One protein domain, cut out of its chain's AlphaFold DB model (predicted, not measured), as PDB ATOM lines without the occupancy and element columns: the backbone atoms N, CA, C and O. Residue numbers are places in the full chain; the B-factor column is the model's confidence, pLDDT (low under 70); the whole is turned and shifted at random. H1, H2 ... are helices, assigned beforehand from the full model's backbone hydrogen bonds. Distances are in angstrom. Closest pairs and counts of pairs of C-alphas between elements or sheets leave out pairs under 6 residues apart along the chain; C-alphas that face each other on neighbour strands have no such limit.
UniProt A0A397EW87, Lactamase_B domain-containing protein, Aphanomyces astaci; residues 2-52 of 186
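What this domain is: This is residues 2 to 52 of the 186 residues of the protein "Lactamase_B domain-containing protein" of Aphanomyces astaci (UniProt A0A397EW87). A long helix, H1, and a short one, H2, folded back from its end make an open V; a third helix, H3, sticks out beyond H2 as an arm, in a flat, open shape. The 51 printed residues hold three named helices, H1, H2 and H3 in chain order, and no named strand: all helix. The whole is only just loose, close to extended, with a radius of gyration of the C-alphas of 14.5 A and spans of 38 by 32 by 13 A.

How they stand to each other: H1, residues 2 to 21, touches H2, residues 25 to 33, with residues 16 to 20 alone, closest at the C-alphas of Ile 19 and Leu 28, 6.1 A apart. They form a helical hairpin, opposite ways at a steep tilt of 38 degrees, only just past shallow. H3, residues 36 to 50, is close to H2 but not clearly touching: the closest C-alphas, of Ile 32 and Phe 38, are 6.5 A apart. H2 and H3 run the same way at a steep tilt of 66 degrees. H1 and H3 are apart. In H1, H2 and H3 every O i to N i+4 pair is within hydrogen-bond range.

Where its parts are: H1 is 28.4 A long from C-alpha 2 at (343.757, 249.283, 395.020), H2 12.1 A, and H3 21.1 A, to C-alpha 50 at (339.877, 282.199, 411.237).

The domain as a whole: The C-alphas farthest apart, of Val 3 and Ser 52, are 40.4 A apart. The printed part has no cut, and both links are tight. pLDDT is under 70 at residues 2, 19 to 20 and 22 to 24.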
ATOM      1  N   ALA A   2     342.515 249.169 394.236       64.56
ATOM      2  CA  ALA A   2     343.757 249.283 395.020       64.56
ATOM      3  C   ALA A   2     345.051 249.234 394.178       64.56
ATOM      4  O   ALA A   2     345.942 250.051 394.377       64.56
ATOM      5  N   VAL A   3     345.123 248.344 393.181       71.81
ATOM      6  CA  VAL A   3     346.291 248.226 392.283       71.81
ATOM      7  C   VAL A   3     346.498 249.493 391.447       71.81
ATOM      8  O   VAL A   3     347.618 249.969 391.310       71.81
ATOM      9  N   VAL A   4     345.413 250.093 390.950       73.12
ATOM     10  CA  VAL A   4     345.468 251.343 390.172       73.12
ATOM     11  C   VAL A   4     345.958 252.503 391.045       73.12
ATOM     12  O   VAL A   4     346.826 253.257 390.621       73.12
ATOM     13  N   LEU A   5     345.468 252.608 392.285       74.00
ATOM     14  CA  LEU A   5     345.930 253.617 393.246       74.00
ATOM     15  C   LEU A   5     347.415 253.444 393.598       74.00
ATOM     16  O   LEU A   5     348.138 254.432 393.694       74.00
ATOM     17  N   TYR A   6     347.879 252.201 393.739       78.25
ATOM     18  CA  TYR A   6     349.277 251.889 394.038       78.25
ATOM     19  C   TYR A   6     350.216 252.264 392.882       78.25
ATOM     20  O   TYR A   6     351.243 252.907 393.098       78.25
ATOM     21  N   VAL A   7     349.832 251.941 391.644       79.69
ATOM     22  CA  VAL A   7     350.600 252.292 390.437       79.69
ATOM     23  C   VAL A   7     350.664 253.808 390.239       79.69
ATOM     24  O   VAL A   7     351.734 254.343 389.953       79.69
ATOM     25  N   VAL A   8     349.552 254.520 390.452       81.75
ATOM     26  CA  VAL A   8     349.523 255.992 390.394       81.75
ATOM     27  C   VAL A   8     350.400 256.602 391.491       81.75
ATOM     28  O   VAL A   8     351.178 257.512 391.211       81.75
ATOM     29  N   GLY A   9     350.329 256.084 392.720       82.94
ATOM     30  CA  GLY A   9     351.162 256.543 393.834       82.94
ATOM     31  C   GLY A   9     352.660 256.382 393.563       82.94
ATOM     32  O   GLY A   9     353.424 257.328 393.749       82.94
ATOM     33  N   LEU A  10     353.078 255.219 393.051       84.62
ATOM     34  CA  LEU A  10     354.471 254.962 392.670       84.62
ATOM     35  C   LEU A  10     354.939 255.856 391.516       84.62
ATOM     36  O   LEU A  10     356.058 256.365 391.557       84.62
ATOM     37  N   ALA A  11     354.090 256.091 390.513       79.06
ATOM     38  CA  ALA A  11     354.414 256.974 389.396       79.06
ATOM     39  C   ALA A  11     354.607 258.433 389.847       79.06
ATOM     40  O   ALA A  11     355.551 259.093 389.411       79.06
ATOM     41  N   LEU A  12     353.761 258.925 390.762       82.62
ATOM     42  CA  LEU A  12     353.898 260.262 391.351       82.62
ATOM     43  C   LEU A  12     355.160 260.381 392.216       82.62
ATOM     44  O   LEU A  12     355.867 261.383 392.119       82.62
ATOM     45  N   ALA A  13     355.479 259.355 393.011       81.19
ATOM     46  CA  ALA A  13     356.701 259.321 393.811       81.19
ATOM     47  C   ALA A  13     357.959 259.314 392.928       81.19
ATOM     48  O   ALA A  13     358.879 260.099 393.153       81.19
ATOM     49  N   ALA A  14     357.979 258.492 391.875       80.75
ATOM     50  CA  ALA A  14     359.079 258.445 390.914       80.75
ATOM     51  C   ALA A  14     359.243 259.774 390.158       80.75
ATOM     52  O   ALA A  14     360.368 260.230 389.952       80.75
ATOM     53  N   LEU A  15     358.138 260.433 389.789       77.88
ATOM     54  CA  LEU A  15     358.163 261.759 389.170       77.88
ATOM     55  C   LEU A  15     358.716 262.821 390.130       77.88
ATOM     56  O   LEU A  15     359.569 263.607 389.727       77.88
ATOM     57  N   ALA A  16     358.291 262.820 391.396       72.44
ATOM     58  CA  ALA A  16     358.796 263.742 392.411       72.44
ATOM     59  C   ALA A  16     360.301 263.550 392.664       72.44
ATOM     60  O   ALA A  16     361.043 264.531 392.692       72.44
ATOM     61  N   VAL A  17     360.769 262.298 392.761       76.50
ATOM     62  CA  VAL A  17     362.201 261.966 392.864       76.50
ATOM     63  C   VAL A  17     362.952 262.435 391.621       76.50
ATOM     64  O   VAL A  17     363.995 263.069 391.745       76.50
ATOM     65  N   ARG A  18     362.412 262.212 390.418       72.25
ATOM     66  CA  ARG A  18     363.032 262.678 389.169       72.25
ATOM     67  C   ARG A  18     363.143 264.205 389.121       72.25
ATOM     68  O   ARG A  18     364.198 264.707 388.760       72.25
ATOM     69  N   ILE A  19     362.107 264.943 389.525       66.56
ATOM     70  CA  ILE A  19     362.126 266.416 389.593       66.56
ATOM     71  C   ILE A  19     363.117 266.911 390.658       66.56
ATOM     72  O   ILE A  19     363.840 267.876 390.418       66.56
ATOM     73  N   TYR A  20     363.190 266.243 391.811       67.50
ATOM     74  CA  TYR A  20     364.170 266.547 392.855       67.50
ATOM     75  C   TYR A  20     365.612 266.341 392.360       67.50
ATOM     76  O   TYR A  20     366.466 267.206 392.552       67.50
ATOM     77  N   LEU A  21     365.867 265.229 391.663       72.62
ATOM     78  CA  LEU A  21     367.179 264.877 391.112       72.62
ATOM     79  C   LEU A  21     367.595 265.740 389.909       72.62
ATOM     80  O   LEU A  21     368.786 265.856 389.644       72.62
ATOM     81  N   LEU A  22     366.655 266.399 389.221       66.44
ATOM     82  CA  LEU A  22     366.948 267.403 388.185       66.44
ATOM     83  C   LEU A  22     367.570 268.698 388.757       66.44
ATOM     84  O   LEU A  22     367.867 269.621 388.004       66.44
ATOM     85  N   GLY A  23     367.761 268.798 390.078       61.62
ATOM     86  CA  GLY A  23     368.453 269.911 390.742       61.62
ATOM     87  C   GLY A  23     367.620 271.190 390.875       61.62
ATOM     88  O   GLY A  23     367.971 272.091 391.638       61.62
ATOM     89  N   SER A  24     366.467 271.278 390.210       65.00
ATOM     90  CA  SER A  24     365.591 272.444 390.274       65.00
ATOM     91  C   SER A  24     364.613 272.344 391.449       65.00
ATOM     92  O   SER A  24     363.419 272.093 391.255       65.00
ATOM     93  N   LYS A  25     365.083 272.599 392.680       72.81
ATOM     94  CA  LYS A  25     364.204 272.746 393.864       72.81
ATOM     95  C   LYS A  25     363.026 273.693 393.581       72.81
ATOM     96  O   LYS A  25     361.901 273.407 393.976       72.81
ATOM     97  N   LYS A  26     363.269 274.757 392.801       73.06
ATOM     98  CA  LYS A  26     362.246 275.703 392.327       73.06
ATOM     99  C   LYS A  26     361.106 275.030 391.551       73.06
ATOM    100  O   LYS A  26     359.952 275.351 391.799       73.06
ATOM    101  N   ALA A  27     361.394 274.092 390.644       77.69
ATOM    102  CA  ALA A  27     360.350 273.432 389.854       77.69
ATOM    103  C   ALA A  27     359.476 272.515 390.718       77.69
ATOM    104  O   ALA A  27     358.260 272.499 390.550       77.69
ATOM    105  N   LEU A  28     360.085 271.802 391.676       79.69
ATOM    106  CA  LEU A  28     359.348 270.968 392.626       79.69
ATOM    107  C   LEU A  28     358.442 271.814 393.527       79.69
ATOM    108  O   LEU A  28     357.259 271.511 393.651       79.69
ATOM    109  N   VAL A  29     358.980 272.890 394.110       79.69
ATOM    110  CA  VAL A  29     358.206 273.829 394.941       79.69
ATOM    111  C   VAL A  29     357.054 274.424 394.134       79.69
ATOM    112  O   VAL A  29     355.915 274.377 394.583       79.69
ATOM    113  N   ASN A  30     357.318 274.887 392.909       81.69
ATOM    114  CA  ASN A  30     356.292 275.437 392.024       81.69
ATOM    115  C   ASN A  30     355.202 274.403 391.692       81.69
ATOM    116  O   ASN A  30     354.022 274.739 391.640       81.69
ATOM    117  N   TRP A  31     355.567 273.138 391.482       81.44
ATOM    118  CA  TRP A  31     354.593 272.077 391.229       81.44
ATOM    119  C   TRP A  31     353.718 271.789 392.457       81.44
ATOM    120  O   TRP A  31     352.497 271.698 392.331       81.44
ATOM    121  N   ILE A  32     354.320 271.711 393.648       84.38
ATOM    122  CA  ILE A  32     353.597 271.478 394.905       84.38
ATOM    123  C   ILE A  32     352.672 272.659 395.221       84.38
ATOM    124  O   ILE A  32     351.480 272.441 395.433       84.38
ATOM    125  N   ALA A  33     353.184 273.891 395.191       83.44
ATOM    126  CA  ALA A  33     352.452 275.106 395.561       83.44
ATOM    127  C   ALA A  33     351.239 275.397 394.657       83.44
ATOM    128  O   ALA A  33     350.294 276.054 395.079       83.44
ATOM    129  N   ASN A  34     351.224 274.865 393.429       83.94
ATOM    130  CA  ASN A  34     350.098 274.993 392.494       83.94
ATOM    131  C   ASN A  34     349.196 273.755 392.431       83.94
ATOM    132  O   ASN A  34     348.273 273.690 391.616       83.94
ATOM    133  N   SER A  35     349.449 272.747 393.261       88.00
ATOM    134  CA  SER A  35     348.654 271.525 393.261       88.00
ATOM    135  C   SER A  35     347.300 271.724 393.954       88.00
ATOM    136  O   SER A  35     347.167 272.468 394.927       88.00
ATOM    137  N   SER A  36     346.280 270.986 393.509       88.12
ATOM    138  CA  SER A  36     344.958 270.987 394.155       88.12
ATOM    139  C   SER A  36     345.012 270.535 395.617       88.12
ATOM    140  O   SER A  36     344.198 270.981 396.425       88.12
ATOM    141  N   ILE A  37     345.963 269.657 395.964       89.06
ATOM    142  CA  ILE A  37     346.154 269.197 397.343       89.06
ATOM    143  C   ILE A  37     346.705 270.323 398.220       89.06
ATOM    144  O   ILE A  37     346.154 270.564 399.293       89.06
ATOM    145  N   PHE A  38     347.702 271.070 397.737       89.19
ATOM    146  CA  PHE A  38     348.215 272.240 398.443       89.19
ATOM    147  C   PHE A  38     347.124 273.295 398.604       89.19
ATOM    148  O   PHE A  38     346.898 273.762 399.713       89.19
ATOM    149  N   TYR A  39     346.350 273.585 397.552       89.69
ATOM    150  CA  TYR A  39     345.219 274.511 397.654       89.69
ATOM    151  C   TYR A  39     344.185 274.083 398.702       89.69
ATOM    152  O   TYR A  39     343.654 274.904 399.452       89.69
ATOM    153  N   TYR A  40     343.871 272.789 398.769       91.94
ATOM    154  CA  TYR A  40     342.963 272.256 399.779       91.94
ATOM    155  C   TYR A  40     343.531 272.411 401.196       91.94
ATOM    156  O   TYR A  40     342.812 272.866 402.087       91.94
ATOM    157  N   MET A  41     344.809 272.077 401.399       91.12
ATOM    158  CA  MET A  41     345.499 272.256 402.681       91.12
ATOM    159  C   MET A  41     345.540 273.729 403.094       91.12
ATOM    160  O   MET A  41     345.165 274.050 404.217       91.12
ATOM    161  N   TYR A  42     345.884 274.615 402.162       91.19
ATOM    162  CA  TYR A  42     345.897 276.061 402.343       91.19
ATOM    163  C   TYR A  42     344.530 276.591 402.801       91.19
ATOM    164  O   TYR A  42     344.423 277.264 403.823       91.19
ATOM    165  N   LYS A  43     343.438 276.202 402.128       92.94
ATOM    166  CA  LYS A  43     342.081 276.587 402.555       92.94
ATOM    167  C   LYS A  43     341.720 276.077 403.949       92.94
ATOM    168  O   LYS A  43     341.021 276.773 404.681       92.94
ATOM    169  N   ARG A  44     342.158 274.869 404.323       94.75
ATOM    170  CA  ARG A  44     341.962 274.351 405.686       94.75
ATOM    171  C   ARG A  44     342.760 275.147 406.708       94.75
ATOM    172  O   ARG A  44     342.243 275.386 407.792       94.75
ATOM    173  N   GLN A  45     343.978 275.554 406.364       93.81
ATOM    174  CA  GLN A  45     344.820 276.382 407.218       93.81
ATOM    175  C   GLN A  45     344.182 277.755 407.450       93.81
ATOM    176  O   GLN A  45     344.064 278.161 408.599       93.81
ATOM    177  N   LEU A  46     343.676 278.410 406.398       94.44
ATOM    178  CA  LEU A  46     342.898 279.647 406.526       94.44
ATOM    179  C   LEU A  46     341.660 279.459 407.407       94.44
ATOM    180  O   LEU A  46     341.430 280.239 408.324       94.44
ATOM    181  N   ALA A  47     340.878 278.401 407.170       95.25
ATOM    182  CA  ALA A  47     339.682 278.132 407.964       95.25
ATOM    183  C   ALA A  47     340.012 277.890 409.447       95.25
ATOM    184  O   ALA A  47     339.311 278.393 410.318       95.25
ATOM    185  N   ALA A  48     341.087 277.151 409.737       94.81
ATOM    186  CA  ALA A  48     341.562 276.933 411.100       94.81
ATOM    187  C   ALA A  48     342.086 278.229 411.735       94.81
ATOM    188  O   ALA A  48     341.810 278.483 412.902       94.81
ATOM    189  N   HIS A  49     342.792 279.062 410.965       93.88
ATOM    190  CA  HIS A  49     343.277 280.364 411.408       93.88
ATOM    191  C   HIS A  49     342.117 281.289 411.793       93.88
ATOM    192  O   HIS A  49     342.127 281.831 412.891       93.88
ATOM    193  N   HIS A  50     341.080 281.398 410.954       94.50
ATOM    194  CA  HIS A  50     339.877 282.199 411.237       94.50
ATOM    195  C   HIS A  50     339.039 281.658 412.397       94.50
ATOM    196  O   HIS A  50     338.329 282.423 413.038       94.50
ATOM    197  N   ALA A  51     339.093 280.350 412.650       95.38
ATOM    198  CA  ALA A  51     338.388 279.709 413.757       95.38
ATOM    199  C   ALA A  51     339.175 279.733 415.080       95.38
ATOM    200  O   ALA A  51     338.648 279.287 416.101       95.38
ATOM    201  N   SER A  52     340.426 280.208 415.074       93.88
ATOM    202  CA  SER A  52     341.242 280.298 416.284       93.88
ATOM    203  C   SER A  52     340.613 281.278 417.284       93.88
ATOM    204  O   SER A  52     340.225 282.372 416.873       93.88
TER     205      SER A  52